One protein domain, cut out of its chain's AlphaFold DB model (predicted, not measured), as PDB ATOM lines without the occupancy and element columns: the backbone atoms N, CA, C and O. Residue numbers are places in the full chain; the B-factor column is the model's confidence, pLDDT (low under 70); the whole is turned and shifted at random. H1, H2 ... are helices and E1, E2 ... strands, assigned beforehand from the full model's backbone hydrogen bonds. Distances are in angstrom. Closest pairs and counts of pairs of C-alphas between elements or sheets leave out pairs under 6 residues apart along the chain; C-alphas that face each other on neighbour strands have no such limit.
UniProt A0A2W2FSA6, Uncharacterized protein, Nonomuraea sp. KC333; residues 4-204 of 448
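Overview. This is residues 4 to 204 of the 448 residues of an uncharacterized protein of Nonomuraea sp. KC333 (UniProt A0A2W2FSA6). A long helical hairpin, H2 and H3, makes most of the length of a rod, and along H3 a two-stranded ribbon, E1 and E4, and helix H4 follow one another, with E4 next to the first half of H3 and the end of H4 next to its second half. At the end of the rod away from the turn between H2 and H3, short helix H1 packs on H3 and H4, a small strand hairpin, E2 and E3, has E2 beside H4, and the loop of residues 123 to 147 makes the tip. The printed part has 201 residues, with four named helices and four named strands in the order E1 H1 H2 H3 E2 E3 H4 E4; each sheet is an antiparallel pair, E1 - E4 and E2 - E3, and the class is mostly helix. The whole is only just extended, close to loose, with a radius of gyration of the C-alphas of 25.2 A and spans of 91 by 30 by 26 A.

Arrangement. E1, residues 4 to 10, is the antiparallel neighbour of E4, residues 196 to 202, with N 5 and O 201 at 2.8 A and N 199 and O 7 at 2.8 A. H1, residues 27 to 35, touches residues 114 to 121 of H3, residues 77 to 122, at a steep tilt of 39 degrees, opposite ways; their closest C-alphas, of Lys 35 and Gln 118, are 6.0 A apart. H2, residues 39 to 73, and H3 form a hairpin at a shallow tilt of 15 degrees, opposite ways, closest at the C-alphas of Ser 46 and Ser 104, 4.4 A. H3 is the hub, touching three helices. The closest C-alphas of H3 and E4, of Ala 85 and Arg 202, are 5.7 A apart. E2, residues 148 to 151, and E3, residues 165 to 168, are an antiparallel hairpin, with N 151 and O 165 at 2.8 A. Residues 182 to 192 of H4, residues 171 to 192, touch H3 at a shallow tilt of 15 degrees, opposite ways, closest at the C-alphas of Pro 106 and Ile 189, 5.6 A. H4 also touches H1, the same way at a shallow tilt of 29 degrees, closest at the C-alphas of Val 27 and Ala 175, 5.3 A. H2 and H4 are apart. In H1 and H4 every O i to N i+4 pair is within hydrogen-bond range; in H2 it is 30 of 31 and in H3 41 of 42.

Along the chain. E1 begins at C-alpha 4, (-26.427, -36.341, -44.210). H2 is 51.9 A long, H3 67.7 A and H4 32.1 A. H3 begins at C-alpha 77, (-37.255, -48.415, -52.305), and E4 ends at C-alpha 202, (-26.747, -40.685, -43.309).

Size, cuts and confidence. The C-alphas farthest apart, of Gly 76 and Trp 141, are 91.1 A apart. The printed part has no cut. The links E1 to H1, H3 to E2 and E2 to E3 are long. The mean pLDDT of the printed part is 83.3, and it is under 70 at residues 124 to 151, 154 to 164 and 166.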
ATOM      1  N   ASN A   4     -27.708 -35.826 -44.690       84.44
ATOM      2  CA  ASN A   4     -26.427 -36.341 -44.210       84.44
ATOM      3  C   ASN A   4     -25.979 -35.520 -43.001       84.44
ATOM      4  O   ASN A   4     -25.825 -34.303 -43.097       84.44
ATOM      5  N   ARG A   5     -25.706 -36.190 -41.882       88.31
ATOM      6  CA  ARG A   5     -25.063 -35.570 -40.732       88.31
ATOM      7  C   ARG A   5     -23.556 -35.599 -40.947       88.31
ATOM      8  O   ARG A   5     -22.953 -36.668 -41.057       88.31
ATOM      9  N   GLN A   6     -22.965 -34.414 -41.026       90.38
ATOM     10  CA  GLN A   6     -21.530 -34.230 -41.182       90.38
ATOM     11  C   GLN A   6     -20.944 -33.667 -39.888       90.38
ATOM     12  O   GLN A   6     -21.416 -32.651 -39.380       90.38
ATOM     13  N   GLU A   7     -19.910 -34.320 -39.368       90.62
ATOM     14  CA  GLU A   7     -19.153 -33.844 -38.211       90.62
ATOM     15  C   GLU A   7     -17.666 -33.786 -38.555       90.62
ATOM     16  O   GLU A   7     -17.109 -34.735 -39.114       90.62
ATOM     17  N   THR A   8     -17.026 -32.667 -38.217       93.06
ATOM     18  CA  THR A   8     -15.593 -32.444 -38.435       93.06
ATOM     19  C   THR A   8     -14.853 -32.585 -37.115       93.06
ATOM     20  O   THR A   8     -15.096 -31.836 -36.170       93.06
ATOM     21  N   HIS A   9     -13.910 -33.520 -37.069       89.56
ATOM     22  CA  HIS A   9     -13.063 -33.785 -35.913       89.56
ATOM     23  C   HIS A   9     -11.683 -33.187 -36.158       89.56
ATOM     24  O   HIS A   9     -11.048 -33.492 -37.167       89.56
ATOM     25  N   HIS A  10     -11.207 -32.331 -35.255       90.50
ATOM     26  CA  HIS A  10      -9.854 -31.781 -35.331       90.50
ATOM     27  C   HIS A  10      -8.842 -32.799 -34.807       90.50
ATOM     28  O   HIS A  10      -8.970 -33.285 -33.688       90.50
ATOM     29  N   LEU A  11      -7.829 -33.103 -35.618       86.62
ATOM     30  CA  LEU A  11      -6.775 -34.050 -35.257       86.62
ATOM     31  C   LEU A  11      -5.569 -33.369 -34.616       86.62
ATOM     32  O   LEU A  11      -4.879 -33.975 -33.798       86.62
ATOM     33  N   LYS A  12      -5.302 -32.113 -34.986       86.81
ATOM     34  CA  LYS A  12      -4.165 -31.368 -34.449       86.81
ATOM     35  C   LYS A  12      -4.597 -30.395 -33.358       86.81
ATOM     36  O   LYS A  12      -5.571 -29.663 -33.553       86.81
ATOM     37  N   PRO A  13      -3.846 -30.305 -32.249       80.50
ATOM     38  CA  PRO A  13      -4.033 -29.226 -31.292       80.50
ATOM     39  C   PRO A  13      -3.627 -27.886 -31.919       80.50
ATOM     40  O   PRO A  13      -2.709 -27.816 -32.733       80.50
ATOM     41  N   SER A  14      -4.270 -26.793 -31.508       79.25
ATOM     42  CA  SER A  14      -3.830 -25.449 -31.891       79.25
ATOM     43  C   SER A  14      -2.395 -25.204 -31.412       79.25
ATOM     44  O   SER A  14      -2.105 -25.393 -30.228       79.25
ATOM     45  N   ARG A  15      -1.506 -24.757 -32.307       79.62
ATOM     46  CA  ARG A  15      -0.086 -24.518 -31.998       79.62
ATOM     47  C   ARG A  15       0.235 -23.018 -31.917       79.62
ATOM     48  O   ARG A  15      -0.353 -22.221 -32.647       79.62
ATOM     49  N   GLY A  16       1.195 -22.658 -31.062       79.06
ATOM     50  CA  GLY A  16       1.794 -21.316 -31.002       79.06
ATOM     51  C   GLY A  16       2.847 -21.073 -32.094       79.06
ATOM     52  O   GLY A  16       2.918 -21.807 -33.080       79.06
ATOM     53  N   SER A  17       3.690 -20.048 -31.936       86.31
ATOM     54  CA  SER A  17       4.821 -19.854 -32.858       86.31
ATOM     55  C   SER A  17       5.892 -20.940 -32.673       86.31
ATOM     56  O   SER A  17       6.064 -21.461 -31.574       86.31
ATOM     57  N   TRP A  18       6.600 -21.261 -33.758       85.19
ATOM     58  CA  TRP A  18       7.753 -22.178 -33.785       85.19
ATOM     59  C   TRP A  18       9.072 -21.419 -33.746       85.19
ATOM     60  O   TRP A  18      10.139 -22.020 -33.793       85.19
ATOM     61  N   ASP A  19       8.993 -20.095 -33.620       87.38
ATOM     62  CA  ASP A  19      10.156 -19.240 -33.492       87.38
ATOM     63  C   ASP A  19      10.916 -19.583 -32.209       87.38
ATOM     64  O   ASP A  19      10.454 -19.358 -31.085       87.38
ATOM     65  N   VAL A  20      12.127 -20.101 -32.384       83.94
ATOM     66  CA  VAL A  20      13.065 -20.347 -31.295       83.94
ATOM     67  C   VAL A  20      14.033 -19.172 -31.218       83.94
ATOM     68  O   VAL A  20      14.776 -18.893 -32.158       83.94
ATOM     69  N   GLN A  21      14.066 -18.489 -30.071       82.88
ATOM     70  CA  GLN A  21      15.160 -17.561 -29.775       82.88
ATOM     71  C   GLN A  21      16.454 -18.356 -29.606       82.88
ATOM     72  O   GLN A  21      16.526 -19.235 -28.741       82.88
ATOM     73  N   THR A  22      17.455 -18.029 -30.421       81.25
ATOM     74  CA  THR A  22      18.740 -18.729 -30.448       81.25
ATOM     75  C   THR A  22      19.754 -18.174 -29.445       81.25
ATOM     76  O   THR A  22      20.704 -18.859 -29.088       81.25
ATOM     77  N   SER A  23      19.571 -16.948 -28.952       79.69
ATOM     78  CA  SER A  23      20.506 -16.323 -28.015       79.69
ATOM     79  C   SER A  23      20.237 -16.730 -26.560       79.69
ATOM     80  O   SER A  23      19.095 -16.745 -26.101       79.69
ATOM     81  N   GLY A  24      21.312 -17.035 -25.821       76.88
ATOM     82  CA  GLY A  24      21.273 -17.258 -24.369       76.88
ATOM     83  C   GLY A  24      20.521 -18.516 -23.925       76.88
ATOM     84  O   GLY A  24      19.995 -18.554 -22.811       76.88
ATOM     85  N   ARG A  25      20.415 -19.534 -24.788       83.00
ATOM     86  CA  ARG A  25      19.828 -20.826 -24.419       83.00
ATOM     87  C   ARG A  25      20.882 -21.684 -23.748       83.00
ATOM     88  O   ARG A  25      21.860 -22.061 -24.373       83.00
ATOM     89  N   ASN A  26      20.650 -22.018 -22.485       87.75
ATOM     90  CA  ASN A  26      21.572 -22.855 -21.743       87.75
ATOM     91  C   ASN A  26      21.675 -24.248 -22.387       87.75
ATOM     92  O   ASN A  26      20.665 -24.938 -22.560       87.75
ATOM     93  N   VAL A  27      22.903 -24.676 -22.685       85.06
ATOM     94  CA  VAL A  27      23.199 -25.991 -23.281       85.06
ATOM     95  C   VAL A  27      22.514 -27.145 -22.550       85.06
ATOM     96  O   VAL A  27      21.944 -28.031 -23.188       85.06
ATOM     97  N   GLN A  28      22.570 -27.153 -21.216       85.69
ATOM     98  CA  GLN A  28      22.024 -28.248 -20.417       85.69
ATOM     99  C   GLN A  28      20.504 -28.318 -20.552       85.69
ATOM    100  O   GLN A  28      19.965 -29.399 -20.758       85.69
ATOM    101  N   GLN A  29      19.823 -27.170 -20.546       88.88
ATOM    102  CA  GLN A  29      18.372 -27.116 -20.748       88.88
ATOM    103  C   GLN A  29      17.955 -27.670 -22.116       88.88
ATOM    104  O   GLN A  29      16.969 -28.397 -22.203       88.88
ATOM    105  N   VAL A  30      18.703 -27.359 -23.180       89.31
ATOM    106  CA  VAL A  30      18.422 -27.887 -24.528       89.31
ATOM    107  C   VAL A  30      18.664 -29.395 -24.590       89.31
ATOM    108  O   VAL A  30      17.847 -30.126 -25.153       89.31
ATOM    109  N   LYS A  31      19.751 -29.878 -23.978       89.75
ATOM    110  CA  LYS A  31      20.051 -31.313 -23.889       89.75
ATOM    111  C   LYS A  31      18.965 -32.070 -23.143       89.75
ATOM    112  O   LYS A  31      18.463 -33.062 -23.663       89.75
ATOM    113  N   ASP A  32      18.595 -31.589 -21.961       91.62
ATOM    114  CA  ASP A  32      17.569 -32.211 -21.130       91.62
ATOM    115  C   ASP A  32      16.227 -32.233 -21.865       91.62
ATOM    116  O   ASP A  32      15.551 -33.256 -21.873       91.62
ATOM    117  N   LEU A  33      15.861 -31.143 -22.551       93.75
ATOM    118  CA  LEU A  33      14.639 -31.086 -23.349       93.75
ATOM    119  C   LEU A  33      14.590 -32.197 -24.406       93.75
ATOM    120  O   LEU A  33      13.611 -32.932 -24.450       93.75
ATOM    121  N   ILE A  34      15.624 -32.321 -25.242       93.06
ATOM    122  CA  ILE A  34      15.642 -33.272 -26.366       93.06
ATOM    123  C   ILE A  34      15.785 -34.720 -25.871       93.06
ATOM    124  O   ILE A  34      15.130 -35.625 -26.392       93.06
ATOM    125  N   LYS A  35      16.606 -34.960 -24.840       93.12
ATOM    126  CA  LYS A  35      16.810 -36.301 -24.265       93.12
ATOM    127  C   LYS A  35      15.583 -36.844 -23.544       93.12
ATOM    128  O   LYS A  35      15.385 -38.051 -23.527       93.12
ATOM    129  N   ASN A  36      14.758 -35.970 -22.973       96.56
ATOM    130  CA  ASN A  36      13.542 -36.380 -22.274       96.56
ATOM    131  C   ASN A  36      12.359 -36.664 -23.218       96.56
ATOM    132  O   ASN A  36      11.272 -36.987 -22.743       96.56
ATOM    133  N   ILE A  37      12.538 -36.546 -24.539       96.31
ATOM    134  CA  ILE A  37      11.508 -36.931 -25.506       96.31
ATOM    135  C   ILE A  37      11.502 -38.453 -25.658       96.31
ATOM    136  O   ILE A  37      12.494 -39.066 -26.051       96.31
ATOM    137  N   ASP A  38      10.355 -39.057 -25.371       97.38
ATOM    138  CA  ASP A  38      10.136 -40.500 -25.443       97.38
ATOM    139  C   ASP A  38       9.934 -40.955 -26.900       97.38
ATOM    140  O   ASP A  38       8.812 -41.040 -27.401       97.38
ATOM    141  N   ALA A  39      11.042 -41.194 -27.606       96.31
ATOM    142  CA  ALA A  39      11.030 -41.679 -28.985       96.31
ATOM    143  C   ALA A  39      10.297 -43.031 -29.149       96.31
ATOM    144  O   ALA A  39       9.463 -43.128 -30.053       96.31
ATOM    145  N   PRO A  40      10.502 -44.046 -28.276       97.31
ATOM    146  CA  PRO A  40       9.715 -45.282 -28.310       97.31
ATOM    147  C   PRO A  40       8.202 -45.048 -28.309       97.31
ATOM    148  O   PRO A  40       7.495 -45.612 -29.140       97.31
ATOM    149  N   ARG A  41       7.694 -44.147 -27.463       97.38
ATOM    150  CA  ARG A  41       6.258 -43.838 -27.434       97.38
ATOM    151  C   ARG A  41       5.747 -43.185 -28.725       97.38
ATOM    152  O   ARG A  41       4.586 -43.368 -29.091       97.38
ATOM    153  N   ILE A  42       6.584 -42.417 -29.425       96.88
ATOM    154  CA  ILE A  42       6.238 -41.834 -30.733       96.88
ATOM    155  C   ILE A  42       6.142 -42.935 -31.799       96.88
ATOM    156  O   ILE A  42       5.221 -42.920 -32.617       96.88
ATOM    157  N   GLU A  43       7.058 -43.904 -31.773       96.31
ATOM    158  CA  GLU A  43       7.025 -45.086 -32.643       96.31
ATOM    159  C   GLU A  43       5.770 -45.933 -32.397       96.31
ATOM    160  O   GLU A  43       5.056 -46.252 -33.346       96.31
ATOM    161  N   GLU A  44       5.442 -46.211 -31.133       97.31
ATOM    162  CA  GLU A  44       4.206 -46.905 -30.751       97.31
ATOM    163  C   GLU A  44       2.961 -46.181 -31.274       97.31
ATOM    164  O   GLU A  44       2.061 -46.812 -31.826       97.31
ATOM    165  N   ALA A  45       2.916 -44.849 -31.164       96.06
ATOM    166  CA  ALA A  45       1.815 -44.059 -31.706       96.06
ATOM    167  C   ALA A  45       1.726 -44.171 -33.239       96.06
ATOM    168  O   ALA A  45       0.631 -44.333 -33.777       96.06
ATOM    169  N   SER A  46       2.860 -44.120 -33.949       96.88
ATOM    170  CA  SER A  46       2.904 -44.322 -35.404       96.88
ATOM    171  C   SER A  46       2.350 -45.693 -35.799       96.88
ATOM    172  O   SER A  46       1.509 -45.778 -36.693       96.88
ATOM    173  N   LEU A  47       2.785 -46.754 -35.114       97.06
ATOM    174  CA  LEU A  47       2.316 -48.118 -35.354       97.06
ATOM    175  C   LEU A  47       0.818 -48.245 -35.074       97.06
ATOM    176  O   LEU A  47       0.093 -48.758 -35.920       97.06
ATOM    177  N   ALA A  48       0.333 -47.676 -33.969       97.44
ATOM    178  CA  ALA A  48      -1.087 -47.686 -33.629       97.44
ATOM    179  C   ALA A  48      -1.959 -47.026 -34.712       97.44
ATOM    180  O   ALA A  48      -3.014 -47.558 -35.052       97.44
ATOM    181  N   TYR A  49      -1.525 -45.906 -35.303       96.94
ATOM    182  CA  TYR A  49      -2.239 -45.299 -36.435       96.94
ATOM    183  C   TYR A  49      -2.197 -46.169 -37.695       96.94
ATOM    184  O   TYR A  49      -3.185 -46.227 -38.427       96.94
ATOM    185  N   SER A  50      -1.079 -46.851 -37.954       97.75
ATOM    186  CA  SER A  50      -0.968 -47.773 -39.090       97.75
ATOM    187  C   SER A  50      -1.859 -49.007 -38.925       97.75
ATOM    188  O   SER A  50      -2.496 -49.441 -39.884       97.75
ATOM    189  N   ASP A  51      -1.928 -49.560 -37.716       97.00
ATOM    190  CA  ASP A  51      -2.796 -50.691 -37.396       97.00
ATOM    191  C   ASP A  51      -4.268 -50.284 -37.469       97.00
ATOM    192  O   ASP A  51      -5.083 -51.004 -38.048       97.00
ATOM    193  N   ALA A  52      -4.604 -49.101 -36.946       95.12
ATOM    194  CA  ALA A  52      -5.948 -48.550 -37.038       95.12
ATOM    195  C   ALA A  52      -6.372 -48.334 -38.499       95.12
ATOM    196  O   ALA A  52      -7.493 -48.693 -38.853       95.12
ATOM    197  N   HIS A  53      -5.475 -47.835 -39.360       96.62
ATOM    198  CA  HIS A  53      -5.719 -47.749 -40.804       96.62
ATOM    199  C   HIS A  53      -6.131 -49.108 -41.382       96.62
ATOM    200  O   HIS A  53      -7.174 -49.187 -42.026       96.62
ATOM    201  N   ARG A  54      -5.373 -50.177 -41.095       97.75
ATOM    202  CA  ARG A  54      -5.690 -51.528 -41.585       97.75
ATOM    203  C   ARG A  54      -7.065 -51.997 -41.111       97.75
ATOM    204  O   ARG A  54      -7.862 -52.443 -41.922       97.75
ATOM    205  N   VAL A  55      -7.366 -51.847 -39.820       97.81
ATOM    206  CA  VAL A  55      -8.661 -52.271 -39.253       97.81
ATOM    207  C   VAL A  55      -9.833 -51.512 -39.883       97.81
ATOM    208  O   VAL A  55     -10.878 -52.101 -40.156       97.81
ATOM    209  N   VAL A  56      -9.682 -50.206 -40.120       96.88
ATOM    210  CA  VAL A  56     -10.727 -49.396 -40.765       96.88
ATOM    211  C   VAL A  56     -10.880 -49.762 -42.243       96.88
ATOM    212  O   VAL A  56     -12.007 -49.800 -42.735       96.88
ATOM    213  N   ASP A  57      -9.785 -50.065 -42.942       97.50
ATOM    214  CA  ASP A  57      -9.818 -50.511 -44.340       97.50
ATOM    215  C   ASP A  57     -10.488 -51.890 -44.481       97.50
ATOM    216  O   ASP A  57     -11.366 -52.068 -45.326       97.50
ATOM    217  N   ASP A  58     -10.186 -52.825 -43.574       97.25
ATOM    218  CA  ASP A  58     -10.853 -54.129 -43.492       97.25
ATOM    219  C   ASP A  58     -12.360 -53.960 -43.232       97.25
ATOM    220  O   ASP A  58     -13.198 -54.586 -43.886       97.25
ATOM    221  N   ALA A  59     -12.735 -53.064 -42.310       97.19
ATOM    222  CA  ALA A  59     -14.135 -52.747 -42.043       97.19
ATOM    223  C   ALA A  59     -14.826 -52.113 -43.262       97.19
ATOM    224  O   ALA A  59     -15.978 -52.442 -43.554       97.19
ATOM    225  N   ARG A  60     -14.132 -51.236 -44.000       97.19
ATOM    226  CA  ARG A  60     -14.625 -50.658 -45.257       97.19
ATOM    227  C   ARG A  60     -14.936 -51.763 -46.265       97.19
ATOM    228  O   ARG A  60     -16.029 -51.772 -46.829       97.19
ATOM    229  N   GLN A  61     -14.007 -52.694 -46.458       97.62
ATOM    230  CA  GLN A  61     -14.170 -53.810 -47.386       97.62
ATOM    231  C   GLN A  61     -15.333 -54.723 -46.975       97.62
ATOM    232  O   GLN A  61     -16.173 -55.067 -47.804       97.62
ATOM    233  N   ALA A  62     -15.456 -55.035 -45.683       97.12
ATOM    234  CA  ALA A  62     -16.577 -55.817 -45.170       97.12
ATOM    235  C   ALA A  62     -17.930 -55.120 -45.403       97.12
ATOM    236  O   ALA A  62     -18.902 -55.772 -45.782       97.12
ATOM    237  N   VAL A  63     -18.010 -53.793 -45.221       96.81
ATOM    238  CA  VAL A  63     -19.226 -53.013 -45.524       96.81
ATOM    239  C   VAL A  63     -19.588 -53.115 -47.004       96.81
ATOM    240  O   VAL A  63     -20.763 -53.296 -47.319       96.81
ATOM    241  N   TYR A  64     -18.605 -53.026 -47.901       96.69
ATOM    242  CA  TYR A  64     -18.824 -53.188 -49.339       96.69
ATOM    243  C   TYR A  64     -19.374 -54.579 -49.682       96.69
ATOM    244  O   TYR A  64     -20.406 -54.692 -50.342       96.69
ATOM    245  N   GLU A  65     -18.745 -55.638 -49.174       96.56
ATOM    246  CA  GLU A  65     -19.171 -57.020 -49.423       96.56
ATOM    247  C   GLU A  65     -20.585 -57.294 -48.896       96.56
ATOM    248  O   GLU A  65     -21.420 -57.851 -49.608       96.56
ATOM    249  N   GLN A  66     -20.896 -56.840 -47.677       96.56
ATOM    250  CA  GLN A  66     -22.236 -56.989 -47.105       96.56
ATOM    251  C   GLN A  66     -23.283 -56.165 -47.859       96.56
ATOM    252  O   GLN A  66     -24.420 -56.614 -48.007       96.56
ATOM    253  N   ALA A  67     -22.921 -54.984 -48.368       95.19
ATOM    254  CA  ALA A  67     -23.812 -54.192 -49.205       95.19
ATOM    255  C   ALA A  67     -24.165 -54.938 -50.502       95.19
ATOM    256  O   ALA A  67     -25.343 -54.997 -50.864       95.19
ATOM    257  N   LEU A  68     -23.184 -55.576 -51.148       94.31
ATOM    258  CA  LEU A  68     -23.415 -56.399 -52.337       94.31
ATOM    259  C   LEU A  68     -24.312 -57.608 -52.049       94.31
ATOM    260  O   LEU A  68     -25.248 -57.856 -52.805       94.31
ATOM    261  N   GLU A  69     -24.075 -58.350 -50.964       95.88
ATOM    262  CA  GLU A  69     -24.932 -59.492 -50.606       95.88
ATOM    263  C   GLU A  69     -26.360 -59.053 -50.258       95.88
ATOM    264  O   GLU A  69     -27.331 -59.676 -50.689       95.88
ATOM    265  N   LEU A  70     -26.512 -57.937 -49.540       94.12
ATOM    266  CA  LEU A  70     -27.822 -57.377 -49.215       94.12
ATOM    267  C   LEU A  70     -28.593 -56.974 -50.481       94.12
ATOM    268  O   LEU A  70     -29.800 -57.203 -50.556       94.12
ATOM    269  N   ALA A  71     -27.905 -56.423 -51.486       92.88
ATOM    270  CA  ALA A  71     -28.516 -56.023 -52.752       92.88
ATOM    271  C   ALA A  71     -29.113 -57.210 -53.529       92.88
ATOM    272  O   ALA A  71     -30.108 -57.034 -54.222       92.88
ATOM    273  N   LYS A  72     -28.559 -58.421 -53.379       94.62
ATOM    274  CA  LYS A  72     -29.067 -59.636 -54.050       94.62
ATOM    275  C   LYS A  72     -30.389 -60.143 -53.483       94.62
ATOM    276  O   LYS A  72     -31.097 -60.892 -54.150       94.62
ATOM    277  N   HIS A  73     -30.679 -59.828 -52.224       96.38
ATOM    278  CA  HIS A  73     -31.799 -60.422 -51.491       96.38
ATOM    279  C   HIS A  73     -32.867 -59.412 -51.089       96.38
ATOM    280  O   HIS A  73     -33.985 -59.808 -50.756       96.38
ATOM    281  N   TRP A  74     -32.533 -58.123 -51.096       94.31
ATOM    282  CA  TRP A  74     -33.444 -57.072 -50.690       94.31
ATOM    283  C   TRP A  74     -33.752 -56.143 -51.856       94.31
ATOM    284  O   TRP A  74     -32.898 -55.390 -52.316       94.31
ATOM    285  N   GLU A  75     -35.007 -56.162 -52.298       91.06
ATOM    286  CA  GLU A  75     -35.516 -55.299 -53.359       91.06
ATOM    287  C   GLU A  75     -36.404 -54.170 -52.810       91.06
ATOM    288  O   GLU A  75     -36.871 -54.183 -51.667       91.06
ATOM    289  N   GLY A  76     -36.663 -53.182 -53.666       91.19
ATOM    290  CA  GLY A  76     -37.596 -52.090 -53.408       91.19
ATOM    291  C   GLY A  76     -36.952 -50.807 -52.862       91.19
ATOM    292  O   GLY A  76     -35.743 -50.739 -52.631       91.19
ATOM    293  N   PRO A  77     -37.759 -49.749 -52.649       87.81
ATOM    294  CA  PRO A  77     -37.255 -48.415 -52.305       87.81
ATOM    295  C   PRO A  77     -36.423 -48.367 -51.016       87.81
ATOM    296  O   PRO A  77     -35.451 -47.617 -50.938       87.81
ATOM    297  N   ALA A  78     -36.776 -49.190 -50.024       85.44
ATOM    298  CA  ALA A  78     -36.050 -49.275 -48.759       85.44
ATOM    299  C   ALA A  78     -34.635 -49.854 -48.936       85.44
ATOM    300  O   ALA A  78     -33.690 -49.347 -48.334       85.44
ATOM    301  N   SER A  79     -34.476 -50.850 -49.816       89.19
ATOM    302  CA  SER A  79     -33.161 -51.405 -50.155       89.19
ATOM    303  C   SER A  79     -32.267 -50.345 -50.796       89.19
ATOM    304  O   SER A  79     -31.143 -50.133 -50.352       89.19
ATOM    305  N   VAL A  80     -32.791 -49.572 -51.755       89.88
ATOM    306  CA  VAL A  80     -32.044 -48.465 -52.385       89.88
ATOM    307  C   VAL A  80     -31.588 -47.430 -51.352       89.88
ATOM    308  O   VAL A  80     -30.473 -46.906 -51.433       89.88
ATOM    309  N   GLU A  81     -32.429 -47.117 -50.364       87.25
ATOM    310  CA  GLU A  81     -32.060 -46.190 -49.297       87.25
ATOM    311  C   GLU A  81     -30.938 -46.744 -48.409       87.25
ATOM    312  O   GLU A  81     -29.984 -46.010 -48.121       87.25
ATOM    313  N   ALA A  82     -31.000 -48.029 -48.052       90.06
ATOM    314  CA  ALA A  82     -29.953 -48.709 -47.296       90.06
ATOM    315  C   ALA A  82     -28.632 -48.795 -48.076       90.06
ATOM    316  O   ALA A  82     -27.586 -48.459 -47.525       90.06
ATOM    317  N   GLN A  83     -28.670 -49.135 -49.368       92.25
ATOM    318  CA  GLN A  83     -27.484 -49.184 -50.232       92.25
ATOM    319  C   GLN A  83     -26.773 -47.829 -50.298       92.25
ATOM    320  O   GLN A  83     -25.563 -47.739 -50.105       92.25
ATOM    321  N   ARG A  84     -27.529 -46.736 -50.453       91.00
ATOM    322  CA  ARG A  84     -26.974 -45.371 -50.409       91.00
ATOM    323  C   ARG A  84     -26.370 -45.016 -49.042       91.00
ATOM    324  O   ARG A  84     -25.377 -44.291 -48.975       91.00
ATOM    325  N   ALA A  85     -26.965 -45.490 -47.944       90.25
ATOM    326  CA  ALA A  85     -26.406 -45.289 -46.607       90.25
ATOM    327  C   ALA A  85     -25.087 -46.064 -46.424       90.25
ATOM    328  O   ALA A  85     -24.106 -45.484 -45.958       90.25
ATOM    329  N   LEU A  86     -25.032 -47.325 -46.866       94.12
ATOM    330  CA  LEU A  86     -23.820 -48.153 -46.853       94.12
ATOM    331  C   LEU A  86     -22.721 -47.568 -47.745       94.12
ATOM    332  O   LEU A  86     -21.566 -47.542 -47.339       94.12
ATOM    333  N   GLN A  87     -23.073 -47.008 -48.904       92.94
ATOM    334  CA  GLN A  87     -22.130 -46.305 -49.774       92.94
ATOM    335  C   GLN A  87     -21.524 -45.075 -49.088       92.94
ATOM    336  O   GLN A  87     -20.317 -44.842 -49.164       92.94
ATOM    337  N   THR A  88     -22.348 -44.309 -48.368       92.94
ATOM    338  CA  THR A  88     -21.881 -43.150 -47.590       92.94
ATOM    339  C   THR A  88     -20.948 -43.585 -46.453       92.94
ATOM    340  O   THR A  88     -19.906 -42.961 -46.232       92.94
ATOM    341  N   LEU A  89     -21.283 -44.681 -45.763       94.12
ATOM    342  CA  LEU A  89     -20.440 -45.266 -44.720       94.12
ATOM    343  C   LEU A  89     -19.108 -45.775 -45.288       94.12
ATOM    344  O   LEU A  89     -18.061 -45.449 -44.740       94.12
ATOM    345  N   HIS A  90     -19.136 -46.507 -46.403       95.00
ATOM    346  CA  HIS A  90     -17.947 -46.996 -47.102       95.00
ATOM    347  C   HIS A  90     -16.998 -45.846 -47.468       95.00
ATOM    348  O   HIS A  90     -15.807 -45.900 -47.161       95.00
ATOM    349  N   GLY A  91     -17.527 -44.771 -48.064       93.50
ATOM    350  CA  GLY A  91     -16.738 -43.576 -48.376       93.50
ATOM    351  C   GLY A  91     -16.122 -42.932 -47.129       93.50
ATOM    352  O   GLY A  91     -14.945 -42.583 -47.133       93.50
ATOM    353  N   THR A  92     -16.887 -42.848 -46.038       94.06
ATOM    354  CA  THR A  92     -16.415 -42.279 -44.763       94.06
ATOM    355  C   THR A  92     -15.321 -43.127 -44.113       94.06
ATOM    356  O   THR A  92     -14.340 -42.578 -43.614       94.06
ATOM    357  N   LEU A  93     -15.450 -44.457 -44.139       95.12
ATOM    358  CA  LEU A  93     -14.406 -45.367 -43.662       95.12
ATOM    359  C   LEU A  93     -13.139 -45.246 -44.516       95.12
ATOM    360  O   LEU A  93     -12.044 -45.225 -43.964       95.12
ATOM    361  N   GLY A  94     -13.276 -45.085 -45.836       95.69
ATOM    362  CA  GLY A  94     -12.144 -44.818 -46.725       95.69
ATOM    363  C   GLY A  94     -11.401 -43.530 -46.369       95.69
ATOM    364  O   GLY A  94     -10.187 -43.555 -46.189       95.69
ATOM    365  N   GLU A  95     -12.124 -42.422 -46.179       94.31
ATOM    366  CA  GLU A  95     -11.510 -41.154 -45.768       94.31
ATOM    367  C   GLU A  95     -10.814 -41.265 -44.401       94.31
ATOM    368  O   GLU A  95      -9.712 -40.738 -44.209       94.31
ATOM    369  N   LEU A  96     -11.436 -41.964 -43.446       94.56
ATOM    370  CA  LEU A  96     -10.855 -42.201 -42.129       94.56
ATOM    371  C   LEU A  96      -9.565 -43.028 -42.222       94.56
ATOM    372  O   LEU A  96      -8.553 -42.628 -41.643       94.56
ATOM    373  N   ALA A  97      -9.586 -44.137 -42.968       96.00
ATOM    374  CA  ALA A  97      -8.425 -44.992 -43.186       96.00
ATOM    375  C   ALA A  97      -7.273 -44.198 -43.817       96.00
ATOM    376  O   ALA A  97      -6.148 -44.239 -43.311       96.00
ATOM    377  N   ASP A  98      -7.548 -43.412 -44.861       95.81
ATOM    378  CA  ASP A  98      -6.546 -42.573 -45.523       95.81
ATOM    379  C   ASP A  98      -5.919 -41.561 -44.558       95.81
ATOM    380  O   ASP A  98      -4.702 -41.349 -44.556       95.81
ATOM    381  N   LYS A  99      -6.732 -40.929 -43.705       95.50
ATOM    382  CA  LYS A  99      -6.248 -39.946 -42.727       95.50
ATOM    383  C   LYS A  99      -5.448 -40.589 -41.597       95.50
ATOM    384  O   LYS A  99      -4.451 -40.000 -41.181       95.50
ATOM    385  N   MET A 100      -5.812 -41.791 -41.144       95.38
ATOM    386  CA  MET A 100      -5.005 -42.561 -40.189       95.38
ATOM    387  C   MET A 100      -3.625 -42.892 -40.768       95.38
ATOM    388  O   MET A 100      -2.609 -42.641 -40.117       95.38
ATOM    389  N   MET A 101      -3.562 -43.335 -42.027       96.19
ATOM    390  CA  MET A 101      -2.290 -43.598 -42.704       96.19
ATOM    391  C   MET A 101      -1.451 -42.321 -42.866       96.19
ATOM    392  O   MET A 101      -0.255 -42.306 -42.573       96.19
ATOM    393  N   ARG A 102      -2.086 -41.206 -43.253       95.88
ATOM    394  CA  ARG A 102      -1.433 -39.885 -43.335       95.88
ATOM    395  C   ARG A 102      -0.978 -39.335 -41.983       95.88
ATOM    396  O   ARG A 102      -0.173 -38.410 -41.976       95.88
ATOM    397  N   MET A 103      -1.472 -39.863 -40.863       95.88
ATOM    398  CA  MET A 103      -0.978 -39.540 -39.522       95.88
ATOM    399  C   MET A 103       0.189 -40.447 -39.107       95.88
ATOM    400  O   MET A 103       1.157 -39.958 -38.529       95.88
ATOM    401  N   SER A 104       0.135 -41.739 -39.444       96.69
ATOM    402  CA  SER A 104       1.211 -42.700 -39.165       96.69
ATOM    403  C   SER A 104       2.551 -42.241 -39.752       96.69
ATOM    404  O   SER A 104       3.519 -42.059 -39.018       96.69
ATOM    405  N   THR A 105       2.607 -41.940 -41.052       95.75
ATOM    406  CA  THR A 105       3.856 -41.565 -41.740       95.75
ATOM    407  C   THR A 105       4.626 -40.403 -41.082       95.75
ATOM    408  O   THR A 105       5.809 -40.575 -40.780       95.75
ATOM    409  N   PRO A 106       4.025 -39.223 -40.821       96.19
ATOM    410  CA  PRO A 106       4.735 -38.132 -40.159       96.19
ATOM    411  C   PRO A 106       5.132 -38.459 -38.713       96.19
ATOM    412  O   PRO A 106       6.160 -37.960 -38.262       96.19
ATOM    413  N   LEU A 107       4.390 -39.302 -37.985       96.06
ATOM    414  CA  LEU A 107       4.810 -39.763 -36.653       96.06
ATOM    415  C   LEU A 107       6.029 -40.691 -36.729       96.06
ATOM    416  O   LEU A 107       6.957 -40.544 -35.936       96.06
ATOM    417  N   GLY A 108       6.082 -41.575 -37.724       95.88
ATOM    418  CA  GLY A 108       7.276 -42.368 -38.012       95.88
ATOM    419  C   GLY A 108       8.486 -41.481 -38.317       95.88
ATOM    420  O   GLY A 108       9.560 -41.674 -37.751       95.88
ATOM    421  N   HIS A 109       8.302 -40.438 -39.134       94.06
ATOM    422  CA  HIS A 109       9.353 -39.447 -39.398       94.06
ATOM    423  C   HIS A 109       9.760 -38.662 -38.144       94.06
ATOM    424  O   HIS A 109      10.945 -38.385 -37.960       94.06
ATOM    425  N   LEU A 110       8.808 -38.322 -37.268       95.06
ATOM    426  CA  LEU A 110       9.085 -37.670 -35.988       95.06
ATOM    427  C   LEU A 110       9.986 -38.527 -35.104       95.06
ATOM    428  O   LEU A 110      10.950 -38.004 -34.551       95.06
ATOM    429  N   ASN A 111       9.700 -39.824 -34.993       96.06
ATOM    430  CA  ASN A 111      10.544 -40.752 -34.245       96.06
ATOM    431  C   ASN A 111      11.986 -40.745 -34.780       96.06
ATOM    432  O   ASN A 111      12.925 -40.602 -34.000       96.06
ATOM    433  N   THR A 112      12.166 -40.813 -36.105       93.38
ATOM    434  CA  THR A 112      13.495 -40.734 -36.734       93.38
ATOM    435  C   THR A 112      14.200 -39.414 -36.424       93.38
ATOM    436  O   THR A 112      15.321 -39.436 -35.934       93.38
ATOM    437  N   VAL A 113      13.530 -38.268 -36.612       92.88
ATOM    438  CA  VAL A 113      14.080 -36.939 -36.279       92.88
ATOM    439  C   VAL A 113      14.531 -36.883 -34.820       92.88
ATOM    440  O   VAL A 113      15.658 -36.485 -34.533       92.88
ATOM    441  N   VAL A 114      13.673 -37.296 -33.883       94.06
ATOM    442  CA  VAL A 114      13.997 -37.276 -32.449       94.06
ATOM    443  C   VAL A 114      15.208 -38.161 -32.159       94.06
ATOM    444  O   VAL A 114      16.126 -37.707 -31.476       94.06
ATOM    445  N   ARG A 115      15.253 -39.381 -32.712       93.25
ATOM    446  CA  ARG A 115      16.395 -40.293 -32.558       93.25
ATOM    447  C   ARG A 115      17.677 -39.710 -33.137       93.25
ATOM    448  O   ARG A 115      18.707 -39.819 -32.485       93.25
ATOM    449  N   ASP A 116      17.627 -39.051 -34.289       88.44
ATOM    450  CA  ASP A 116      18.810 -38.439 -34.897       88.44
ATOM    451  C   ASP A 116      19.344 -37.275 -34.050       88.44
ATOM    452  O   ASP A 116      20.551 -37.164 -33.821       88.44
ATOM    453  N   HIS A 117      18.456 -36.428 -33.517       90.44
ATOM    454  CA  HIS A 117      18.859 -35.363 -32.599       90.44
ATOM    455  C   HIS A 117      19.401 -35.920 -31.275       90.44
ATOM    456  O   HIS A 117      20.380 -35.385 -30.761       90.44
ATOM    457  N   GLN A 118      18.804 -36.980 -30.724       90.94
ATOM    458  CA  GLN A 118      19.305 -37.654 -29.519       90.94
ATOM    459  C   GLN A 118      20.667 -38.305 -29.772       90.94
ATOM    460  O   GLN A 118      21.598 -38.087 -28.999       90.94
ATOM    461  N   ALA A 119      20.822 -39.000 -30.899       86.50
ATOM    462  CA  ALA A 119      22.079 -39.593 -31.327       86.50
ATOM    463  C   ALA A 119      23.167 -38.529 -31.490       86.50
ATOM    464  O   ALA A 119      24.268 -38.731 -31.001       86.50
ATOM    465  N   PHE A 120      22.873 -37.360 -32.067       84.56
ATOM    466  CA  PHE A 120      23.839 -36.255 -32.127       84.56
ATOM    467  C   PHE A 120      24.278 -35.764 -30.733       84.56
ATOM    468  O   PHE A 120      25.429 -35.365 -30.538       84.56
ATOM    469  N   LEU A 121      23.373 -35.773 -29.747       84.75
ATOM    470  CA  LEU A 121      23.698 -35.391 -28.369       84.75
ATOM    471  C   LEU A 121      24.500 -36.467 -27.619       84.75
ATOM    472  O   LEU A 121      25.235 -36.117 -26.692       84.75
ATOM    473  N   ASP A 122      24.343 -37.736 -28.000       82.62
ATOM    474  CA  ASP A 122      24.997 -38.897 -27.384       82.62
ATOM    475  C   ASP A 122      26.269 -39.351 -28.113       82.62
ATOM    476  O   ASP A 122      27.109 -40.030 -27.515       82.62
ATOM    477  N   ASP A 123      26.454 -38.957 -29.375       74.50
ATOM    478  CA  ASP A 123      27.617 -39.289 -30.190       74.50
ATOM    479  C   ASP A 123      28.859 -38.540 -29.691       74.50
ATOM    480  O   ASP A 123      29.262 -37.472 -30.163       74.50
ATOM    481  N   GLY A 124      29.509 -39.157 -28.709       54.53
ATOM    482  CA  GLY A 124      30.825 -38.768 -28.230       54.53
ATOM    483  C   GLY A 124      31.950 -38.994 -29.249       54.53
ATOM    484  O   GLY A 124      33.075 -38.623 -28.941       54.53
ATOM    485  N   TRP A 125      31.696 -39.584 -30.432       44.16
ATOM    486  CA  TRP A 125      32.692 -39.945 -31.459       44.16
ATOM    487  C   TRP A 125      32.679 -39.040 -32.712       44.16
ATOM    488  O   TRP A 125      33.739 -38.740 -33.261       44.16
ATOM    489  N   GLN A 126      31.556 -38.437 -33.110       49.16
ATOM    490  CA  GLN A 126      31.629 -37.142 -33.820       49.16
ATOM    491  C   GLN A 126      32.177 -36.023 -32.918       49.16
ATOM    492  O   GLN A 126      32.627 -34.983 -33.408       49.16
ATOM    493  N   GLY A 127      32.231 -36.299 -31.613       38.00
ATOM    494  CA  GLY A 127      33.061 -35.646 -30.612       38.00
ATOM    495  C   GLY A 127      34.354 -36.393 -30.236       38.00
ATOM    496  O   GLY A 127      34.854 -36.170 -29.138       38.00
ATOM    497  N   PHE A 128      34.934 -37.264 -31.082       35.69
ATOM    498  CA  PHE A 128      36.096 -38.097 -30.688       35.69
ATOM    499  C   PHE A 128      37.385 -37.305 -30.417       35.69
ATOM    500  O   PHE A 128      38.385 -37.872 -29.982       35.69
ATOM    501  N   MET A 129      37.377 -35.987 -30.624       41.88
ATOM    502  CA  MET A 129      38.382 -35.133 -29.999       41.88
ATOM    503  C   MET A 129      37.865 -34.296 -28.843       41.88
ATOM    504  O   MET A 129      38.713 -33.954 -28.034       41.88
ATOM    505  N   GLN A 130      36.559 -34.010 -28.729       48.28
ATOM    506  CA  GLN A 130      35.906 -33.211 -27.683       48.28
ATOM    507  C   GLN A 130      34.370 -33.344 -27.764       48.28
ATOM    508  O   GLN A 130      33.873 -33.391 -28.889       48.28
ATOM    509  N   PRO A 131      33.605 -33.369 -26.642       52.03
ATOM    510  CA  PRO A 131      32.136 -33.383 -26.678       52.03
ATOM    511  C   PRO A 131      31.616 -32.363 -27.701       52.03
ATOM    512  O   PRO A 131      32.218 -31.307 -27.838       52.03
ATOM    513  N   THR A 132      30.506 -32.622 -28.399       53.16
ATOM    514  CA  THR A 132      29.918 -31.749 -29.454       53.16
ATOM    515  C   THR A 132      29.687 -30.280 -29.038       53.16
ATOM    516  O   THR A 132      29.388 -29.426 -29.863       53.16
ATOM    517  N   TRP A 133      29.894 -29.988 -27.754       54.03
ATOM    518  CA  TRP A 133      29.727 -28.722 -27.052       54.03
ATOM    519  C   TRP A 133      30.956 -28.361 -26.203       54.03
ATOM    520  O   TRP A 133      30.844 -27.639 -25.223       54.03
ATOM    521  N   HIS A 134      32.113 -28.947 -26.490       50.97
ATOM    522  CA  HIS A 134      33.368 -28.741 -25.778       50.97
ATOM    523  C   HIS A 134      34.401 -28.168 -26.752       50.97
ATOM    524  O   HIS A 134      34.472 -28.564 -27.917       50.97
ATOM    525  N   ASN A 135      35.152 -27.190 -26.254       51.25
ATOM    526  CA  ASN A 135      36.079 -26.328 -26.983       51.25
ATOM    527  C   ASN A 135      37.203 -27.110 -27.679       51.25
ATOM    528  O   ASN A 135      38.198 -27.427 -27.030       51.25
ATOM    529  N   GLN A 136      37.092 -27.368 -28.988       51.28
ATOM    530  CA  GLN A 136      38.077 -28.119 -29.776       51.28
ATOM    531  C   GLN A 136      39.518 -27.563 -29.673       51.28
ATOM    532  O   GLN A 136      39.985 -26.793 -30.498       51.28
ATOM    533  N   MET A 137      40.247 -28.050 -28.667       46.22
ATOM    534  CA  MET A 137      41.677 -28.375 -28.609       46.22
ATOM    535  C   MET A 137      42.731 -27.372 -29.120       46.22
ATOM    536  O   MET A 137      43.885 -27.759 -29.286       46.22
ATOM    537  N   LEU A 138      42.426 -26.082 -29.261       50.19
ATOM    538  CA  LEU A 138      43.438 -25.023 -29.430       50.19
ATOM    539  C   LEU A 138      43.165 -23.830 -28.510       50.19
ATOM    540  O   LEU A 138      43.309 -22.678 -28.906       50.19
ATOM    541  N   GLY A 139      42.783 -24.153 -27.270       43.25
ATOM    542  CA  GLY A 139      42.343 -23.234 -26.229       43.25
ATOM    543  C   GLY A 139      43.073 -21.897 -26.221       43.25
ATOM    544  O   GLY A 139      44.172 -21.751 -25.682       43.25
ATOM    545  N   THR A 140      42.395 -20.886 -26.740       44.44
ATOM    546  CA  THR A 140      42.596 -19.533 -26.261       44.44
ATOM    547  C   THR A 140      41.623 -19.354 -25.111       44.44
ATOM    548  O   THR A 140      40.417 -19.403 -25.310       44.44
ATOM    549  N   TRP A 141      42.147 -19.158 -23.902       47.00
ATOM    550  CA  TRP A 141      41.421 -18.879 -22.649       47.00
ATOM    551  C   TRP A 141      40.646 -17.550 -22.667       47.00
ATOM    552  O   TRP A 141      40.417 -16.923 -21.636       47.00
ATOM    553  N   ASN A 142      40.338 -17.066 -23.858       48.62
ATOM    554  CA  ASN A 142      39.769 -15.779 -24.131       48.62
ATOM    555  C   ASN A 142      38.461 -16.037 -24.875       48.62
ATOM    556  O   ASN A 142      38.495 -16.359 -26.062       48.62
ATOM    557  N   ASP A 143      37.334 -15.851 -24.183       52.31
ATOM    558  CA  ASP A 143      35.965 -15.926 -24.728       52.31
ATOM    559  C   ASP A 143      35.740 -14.995 -25.942       52.31
ATOM    560  O   ASP A 143      34.673 -14.991 -26.550       52.31
ATOM    561  N   SER A 144      36.731 -14.174 -26.311       53.69
ATOM    562  CA  SER A 144      36.706 -13.302 -27.483       53.69
ATOM    563  C   SER A 144      37.197 -13.952 -28.785       53.69
ATOM    564  O   SER A 144      37.248 -13.257 -29.801       53.69
ATOM    565  N   ILE A 145      37.642 -15.212 -28.780       50.34
ATOM    566  CA  ILE A 145      38.005 -15.937 -30.006       50.34
ATOM    567  C   ILE A 145      36.899 -16.943 -30.290       50.34
ATOM    568  O   ILE A 145      36.578 -17.781 -29.456       50.34
ATOM    569  N   ALA A 146      36.288 -16.803 -31.463       54.66
ATOM    570  CA  ALA A 146      35.213 -17.672 -31.899       54.66
ATOM    571  C   ALA A 146      35.744 -19.101 -32.063       54.66
ATOM    572  O   ALA A 146      36.476 -19.398 -33.010       54.66
ATOM    573  N   ASP A 147      35.385 -19.966 -31.124       57.97
ATOM    574  CA  ASP A 147      35.617 -21.400 -31.225       57.97
ATOM    575  C   ASP A 147      34.793 -21.982 -32.390       57.97
ATOM    576  O   ASP A 147      33.702 -21.503 -32.724       57.97
ATOM    577  N   ILE A 148      35.332 -23.025 -33.021       58.09
ATOM    578  CA  ILE A 148      34.658 -23.761 -34.093       58.09
ATOM    579  C   ILE A 148      33.863 -24.896 -33.461       58.09
ATOM    580  O   ILE A 148      34.438 -25.777 -32.816       58.09
ATOM    581  N   TYR A 149      32.561 -24.924 -33.715       63.22
ATOM    582  CA  TYR A 149      31.692 -25.993 -33.250       63.22
ATOM    583  C   TYR A 149      30.941 -26.643 -34.409       63.22
ATOM    584  O   TYR A 149      30.750 -26.064 -35.480       63.22
ATOM    585  N   ARG A 150      30.518 -27.891 -34.191       64.56
ATOM    586  CA  ARG A 150      29.643 -28.608 -35.120       64.56
ATOM    587  C   ARG A 150      28.194 -28.340 -34.753       64.56
ATOM    588  O   ARG A 150      27.795 -28.549 -33.613       64.56
ATOM    589  N   VAL A 151      27.417 -27.930 -35.744       69.38
ATOM    590  CA  VAL A 151      25.976 -27.732 -35.652       69.38
ATOM    591  C   VAL A 151      25.292 -28.814 -36.464       69.38
ATOM    592  O   VAL A 151      25.630 -29.048 -37.630       69.38
ATOM    593  N   TYR A 152      24.309 -29.456 -35.845       74.81
ATOM    594  CA  TYR A 152      23.428 -30.379 -36.531       74.81
ATOM    595  C   TYR A 152      22.533 -29.616 -37.520       74.81
ATOM    596  O   TYR A 152      21.818 -28.689 -37.137       74.81
ATOM    597  N   ASN A 153      22.569 -29.997 -38.799       74.31
ATOM    598  CA  ASN A 153      21.811 -29.326 -39.868       74.31
ATOM    599  C   ASN A 153      20.355 -29.795 -39.994       74.31
ATOM    600  O   ASN A 153      19.641 -29.298 -40.862       74.31
ATOM    601  N   GLY A 154      19.909 -30.735 -39.161       67.88
ATOM    602  CA  GLY A 154      18.557 -31.286 -39.233       67.88
ATOM    603  C   GLY A 154      18.519 -32.529 -40.109       67.88
ATOM    604  O   GLY A 154      19.220 -32.599 -41.129       67.88
ATOM    605  N   SER A 155      17.685 -33.499 -39.737       66.12
ATOM    606  CA  SER A 155      17.585 -34.757 -40.491       66.12
ATOM    607  C   SER A 155      16.885 -34.551 -41.833       66.12
ATOM    608  O   SER A 155      17.088 -35.292 -42.792       66.12
ATOM    609  N   THR A 156      16.093 -33.481 -41.938       65.38
ATOM    610  CA  THR A 156      15.271 -33.203 -43.113       65.38
ATOM    611  C   THR A 156      15.938 -32.253 -44.114       65.38
ATOM    612  O   THR A 156      15.338 -31.896 -45.132       65.38
ATOM    613  N   SER A 157      17.175 -31.815 -43.871       61.09
ATOM    614  CA  SER A 157      17.845 -30.772 -44.664       61.09
ATOM    615  C   SER A 157      18.204 -31.168 -46.107       61.09
ATOM    616  O   SER A 157      18.699 -30.330 -46.859       61.09
ATOM    617  N   GLY A 158      17.936 -32.406 -46.539       57.78
ATOM    618  CA  GLY A 158      18.180 -32.870 -47.913       57.78
ATOM    619  C   GLY A 158      19.664 -32.993 -48.281       57.78
ATOM    620  O   GLY A 158      19.996 -33.514 -49.345       57.78
ATOM    621  N   ALA A 159      20.563 -32.559 -47.395       55.28
ATOM    622  CA  ALA A 159      21.959 -32.941 -47.399       55.28
ATOM    623  C   ALA A 159      22.016 -34.392 -46.909       55.28
ATOM    624  O   ALA A 159      21.875 -34.640 -45.714       55.28
ATOM    625  N   GLY A 160      22.123 -35.339 -47.847       50.06
ATOM    626  CA  GLY A 160      22.262 -36.763 -47.539       50.06
ATOM    627  C   GLY A 160      23.254 -36.987 -46.394       50.06
ATOM    628  O   GLY A 160      24.310 -36.357 -46.362       50.06
ATOM    629  N   ASP A 161      22.858 -37.836 -45.448       51.06
ATOM    630  CA  ASP A 161      23.587 -38.196 -44.228       51.06
ATOM    631  C   ASP A 161      23.923 -37.029 -43.287       51.06
ATOM    632  O   ASP A 161      25.091 -36.704 -43.083       51.06
ATOM    633  N   GLY A 162      22.899 -36.417 -42.669       55.03
ATOM    634  CA  GLY A 162      23.043 -35.683 -41.399       55.03
ATOM    635  C   GLY A 162      24.217 -34.701 -41.356       55.03
ATOM    636  O   GLY A 162      24.944 -34.634 -40.364       55.03
ATOM    637  N   GLY A 163      24.463 -34.006 -42.470       58.66
ATOM    638  CA  GLY A 163      25.719 -33.306 -42.695       58.66
ATOM    639  C   GLY A 163      25.912 -32.175 -41.695       58.66
ATOM    640  O   GLY A 163      25.312 -31.115 -41.842       58.66
ATOM    641  N   ASN A 164      26.767 -32.376 -40.696       67.12
ATOM    642  CA  ASN A 164      27.107 -31.326 -39.742       67.12
ATOM    643  C   ASN A 164      27.716 -30.123 -40.456       67.12
ATOM    644  O   ASN A 164      28.662 -30.262 -41.237       67.12
ATOM    645  N   ARG A 165      27.230 -28.929 -40.125       70.31
ATOM    646  CA  ARG A 165      27.869 -27.682 -40.533       70.31
ATOM    647  C   ARG A 165      28.834 -27.236 -39.441       70.31
ATOM    648  O   ARG A 165      28.538 -27.363 -38.258       70.31
ATOM    649  N   LEU A 166      29.992 -26.719 -39.839       68.12
ATOM    650  CA  LEU A 166      30.848 -25.973 -38.922       68.12
ATOM    651  C   LEU A 166      30.296 -24.555 -38.820       68.12
ATOM    652  O   LEU A 166      30.144 -23.886 -39.847       68.12
ATOM    653  N   ASP A 167      29.983 -24.128 -37.605       72.12
ATOM    654  CA  ASP A 167      29.568 -22.760 -37.323       72.12
ATOM    655  C   ASP A 167      30.366 -22.187 -36.151       72.12
ATOM    656  O   ASP A 167      30.957 -22.919 -35.349       72.12
ATOM    657  N   PHE A 168      30.414 -20.863 -36.098       70.56
ATOM    658  CA  PHE A 168      31.157 -20.108 -35.097       70.56
ATOM    659  C   PHE A 168      30.172 -19.465 -34.127       70.56
ATOM    660  O   PHE A 168      29.241 -18.791 -34.556       70.56
ATOM    661  N   GLY A 169      30.387 -19.638 -32.825       73.12
ATOM    662  CA  GLY A 169      29.507 -19.052 -31.817       73.12
ATOM    663  C   GLY A 169      29.828 -19.521 -30.408       73.12
ATOM    664  O   GLY A 169      30.676 -20.386 -30.198       73.12
ATOM    665  N   SER A 170      29.138 -18.941 -29.428       80.31
ATOM    666  CA  SER A 170      29.184 -19.457 -28.055       80.31
ATOM    667  C   SER A 170      28.429 -20.788 -27.946       80.31
ATOM    668  O   SER A 170      27.523 -21.062 -28.733       80.31
ATOM    669  N   GLN A 171      28.741 -21.602 -26.936       77.44
ATOM    670  CA  GLN A 171      28.033 -22.870 -26.706       77.44
ATOM    671  C   GLN A 171      26.513 -22.678 -26.566       77.44
ATOM    672  O   GLN A 171      25.743 -23.461 -27.114       77.44
ATOM    673  N   ASP A 172      26.077 -21.613 -25.889       82.38
ATOM    674  CA  ASP A 172      24.653 -21.306 -25.703       82.38
ATOM    675  C   ASP A 172      23.966 -20.857 -27.006       82.38
ATOM    676  O   ASP A 172      22.807 -21.186 -27.259       82.38
ATOM    677  N   GLU A 173      24.678 -20.126 -27.866       82.75
ATOM    678  CA  GLU A 173      24.176 -19.727 -29.187       82.75
ATOM    679  C   GLU A 173      23.979 -20.939 -30.102       82.75
ATOM    680  O   GLU A 173      22.955 -21.066 -30.776       82.75
ATOM    681  N   LEU A 174      24.920 -21.880 -30.060       81.50
ATOM    682  CA  LEU A 174      24.830 -23.139 -30.794       81.50
ATOM    683  C   LEU A 174      23.726 -24.033 -30.230       81.50
ATOM    684  O   LEU A 174      23.067 -24.738 -30.995       81.50
ATOM    685  N   ALA A 175      23.451 -23.943 -28.923       84.44
ATOM    686  CA  ALA A 175      22.285 -24.585 -28.325       84.44
ATOM    687  C   ALA A 175      20.989 -24.069 -28.888       84.44
ATOM    688  O   ALA A 175      20.107 -24.843 -29.264       84.44
ATOM    689  N   GLY A 176      20.894 -22.748 -28.959       87.25
ATOM    690  CA  GLY A 176      19.779 -22.094 -29.592       87.25
ATOM    691  C   GLY A 176      19.633 -22.502 -31.052       87.25
ATOM    692  O   GLY A 176      18.513 -22.742 -31.495       87.25
ATOM    693  N   LEU A 177      20.740 -22.630 -31.787       87.19
ATOM    694  CA  LEU A 177      20.721 -23.039 -33.187       87.19
ATOM    695  C   LEU A 177      20.272 -24.496 -33.366       87.19
ATOM    696  O   LEU A 177      19.407 -24.747 -34.197       87.19
ATOM    697  N   HIS A 178      20.765 -25.438 -32.555       86.69
ATOM    698  CA  HIS A 178      20.288 -26.830 -32.574       86.69
ATOM    699  C   HIS A 178      18.799 -26.907 -32.228       86.69
ATOM    700  O   HIS A 178      18.044 -27.607 -32.898       86.69
ATOM    701  N   LEU A 179      18.357 -26.165 -31.207       90.62
ATOM    702  CA  LEU A 179      16.946 -26.110 -30.828       90.62
ATOM    703  C   LEU A 179      16.082 -25.519 -31.948       90.62
ATOM    704  O   LEU A 179      14.972 -25.996 -32.174       90.62
ATOM    705  N   LYS A 180      16.588 -24.513 -32.669       91.25
ATOM    706  CA  LYS A 180      15.926 -23.963 -33.851       91.25
ATOM    707  C   LYS A 180      15.814 -25.010 -34.955       91.25
ATOM    708  O   LYS A 180      14.716 -25.214 -35.453       91.25
ATOM    709  N   THR A 181      16.902 -25.703 -35.286       90.31
ATOM    710  CA  THR A 181      16.887 -26.794 -36.270       90.31
ATOM    711  C   THR A 181      15.862 -27.864 -35.893       90.31
ATOM    712  O   THR A 181      15.058 -28.268 -36.728       90.31
ATOM    713  N   PHE A 182      15.838 -28.275 -34.622       91.75
ATOM    714  CA  PHE A 182      14.840 -29.218 -34.121       91.75
ATOM    715  C   PHE A 182      13.414 -28.668 -34.279       91.75
ATOM    716  O   PHE A 182      12.532 -29.369 -34.763       91.75
ATOM    717  N   GLY A 183      13.187 -27.396 -33.939       93.06
ATOM    718  CA  GLY A 183      11.907 -26.715 -34.149       93.06
ATOM    719  C   GLY A 183      11.470 -26.671 -35.618       93.06
ATOM    720  O   GLY A 183      10.303 -26.934 -35.908       93.06
ATOM    721  N   ASP A 184      12.394 -26.406 -36.542       92.31
ATOM    722  CA  ASP A 184      12.142 -26.384 -37.987       92.31
ATOM    723  C   ASP A 184      11.769 -27.787 -38.514       92.31
ATOM    724  O   ASP A 184      10.820 -27.930 -39.298       92.31
ATOM    725  N   ASP A 185      12.458 -28.836 -38.046       92.00
ATOM    726  CA  ASP A 185      12.154 -30.234 -38.377       92.00
ATOM    727  C   ASP A 185      10.770 -30.647 -37.843       92.00
ATOM    728  O   ASP A 185       9.937 -31.180 -38.587       92.00
ATOM    729  N   LEU A 186      10.468 -30.316 -36.584       92.75
ATOM    730  CA  LEU A 186       9.153 -30.554 -35.988       92.75
ATOM    731  C   LEU A 186       8.039 -29.790 -36.719       92.75
ATOM    732  O   LEU A 186       6.963 -30.342 -36.959       92.75
ATOM    733  N   GLN A 187       8.278 -28.533 -37.106       93.44
ATOM    734  CA  GLN A 187       7.320 -27.744 -37.875       93.44
ATOM    735  C   GLN A 187       7.017 -28.401 -39.221       93.44
ATOM    736  O   GLN A 187       5.852 -28.449 -39.629       93.44
ATOM    737  N   ARG A 188       8.047 -28.906 -39.904       92.88
ATOM    738  CA  ARG A 188       7.887 -29.598 -41.182       92.88
ATOM    739  C   ARG A 188       7.027 -30.845 -41.025       92.88
ATOM    740  O   ARG A 188       6.065 -30.999 -41.772       92.88
ATOM    741  N   ILE A 189       7.309 -31.680 -40.029       93.88
ATOM    742  CA  ILE A 189       6.514 -32.881 -39.750       93.88
ATOM    743  C   ILE A 189       5.065 -32.515 -39.402       93.88
ATOM    744  O   ILE A 189       4.123 -33.060 -39.977       93.88
ATOM    745  N   TYR A 190       4.871 -31.537 -38.517       94.00
ATOM    746  CA  TYR A 190       3.543 -31.076 -38.112       94.00
ATOM    747  C   TYR A 190       2.704 -30.581 -39.304       94.00
ATOM    748  O   TYR A 190       1.486 -30.777 -39.348       94.00
ATOM    749  N   SER A 191       3.340 -29.949 -40.297       94.25
ATOM    750  CA  SER A 191       2.658 -29.483 -41.511       94.25
ATOM    751  C   SER A 191       2.166 -30.616 -42.422       94.25
ATOM    752  O   SER A 191       1.244 -30.398 -43.202       94.25
ATOM    753  N   GLN A 192       2.731 -31.822 -42.299       95.06
ATOM    754  CA  GLN A 192       2.347 -32.998 -43.090       95.06
ATOM    755  C   GLN A 192       1.187 -33.784 -42.474       95.06
ATOM    756  O   GLN A 192       0.492 -34.505 -43.188       95.06
ATOM    757  N   MET A 193       0.967 -33.654 -41.164       95.25
ATOM    758  CA  MET A 193      -0.158 -34.300 -40.489       95.25
ATOM    759  C   MET A 193      -1.497 -33.781 -41.066       95.25
ATOM    760  O   MET A 193      -1.577 -32.624 -41.482       95.25
ATOM    761  N   PRO A 194      -2.576 -34.576 -41.092       94.94
ATOM    762  CA  PRO A 194      -3.907 -34.079 -41.446       94.94
ATOM    763  C   PRO A 194      -4.482 -33.190 -40.330       94.94
ATOM    764  O   PRO A 194      -4.301 -33.485 -39.153       94.94
ATOM    765  N   ASP A 195      -5.161 -32.090 -40.679       94.00
ATOM    766  CA  ASP A 195      -5.744 -31.160 -39.689       94.00
ATOM    767  C   ASP A 195      -7.077 -31.659 -39.123       94.00
ATOM    768  O   ASP A 195      -7.364 -31.481 -37.936       94.00
ATOM    769  N   THR A 196      -7.896 -32.281 -39.972       93.56
ATOM    770  CA  THR A 196      -9.256 -32.703 -39.636       93.56
ATOM    771  C   THR A 196      -9.613 -34.039 -40.271       93.56
ATOM    772  O   THR A 196      -9.090 -34.401 -41.324       93.56
ATOM    773  N   VAL A 197     -10.565 -34.746 -39.668       91.12
ATOM    774  CA  VAL A 197     -11.308 -35.873 -40.247       91.12
ATOM    775  C   VAL A 197     -12.758 -35.449 -40.382       91.12
ATOM    776  O   VAL A 197     -13.341 -34.964 -39.414       91.12
ATOM    777  N   GLU A 198     -13.340 -35.620 -41.564       90.94
ATOM    778  CA  GLU A 198     -14.777 -35.459 -41.729       90.94
ATOM    779  C   GLU A 198     -15.428 -36.828 -41.582       90.94
ATOM    780  O   GLU A 198     -14.949 -37.831 -42.102       90.94
ATOM    781  N   THR A 199     -16.525 -36.868 -40.842       87.50
ATOM    782  CA  THR A 199     -17.370 -38.051 -40.722       87.50
ATOM    783  C   THR A 199     -18.720 -37.718 -41.321       87.50
ATOM    784  O   THR A 199     -19.303 -36.683 -40.992       87.50
ATOM    785  N   ARG A 200     -19.196 -38.558 -42.243       89.00
ATOM    786  CA  ARG A 200     -20.500 -38.396 -42.884       89.00
ATOM    787  C   ARG A 200     -21.319 -39.644 -42.630       89.00
ATOM    788  O   ARG A 200     -20.995 -40.729 -43.095       89.00
ATOM    789  N   LEU A 201     -22.397 -39.484 -41.882       85.00
ATOM    790  CA  LEU A 201     -23.355 -40.554 -41.660       85.00
ATOM    791  C   LEU A 201     -24.705 -40.085 -42.160       85.00
ATOM    792  O   LEU A 201     -25.116 -38.945 -41.939       85.00
ATOM    793  N   ARG A 202     -25.393 -40.970 -42.868       82.94
ATOM    794  CA  ARG A 202     -26.747 -40.685 -43.309       82.94
ATOM    795  C   ARG A 202     -27.683 -40.785 -42.113       82.94
ATOM    796  O   ARG A 202     -27.603 -41.766 -41.375       82.94
ATOM    797  N   ASP A 203     -28.551 -39.797 -41.924       81.62
ATOM    798  CA  ASP A 203     -29.590 -39.899 -40.905       81.62
ATOM    799  C   ASP A 203     -30.656 -40.893 -41.383       81.62
ATOM    800  O   ASP A 203     -31.398 -40.643 -42.339       81.62
ATOM    801  N   ILE A 204     -30.662 -42.077 -40.772       72.00
ATOM    802  CA  ILE A 204     -31.615 -43.135 -41.087       72.00
ATOM    803  C   ILE A 204     -32.783 -42.981 -40.123       72.00
ATOM    804  O   ILE A 204     -32.720 -43.397 -38.965       72.00
TER     805      ILE A 204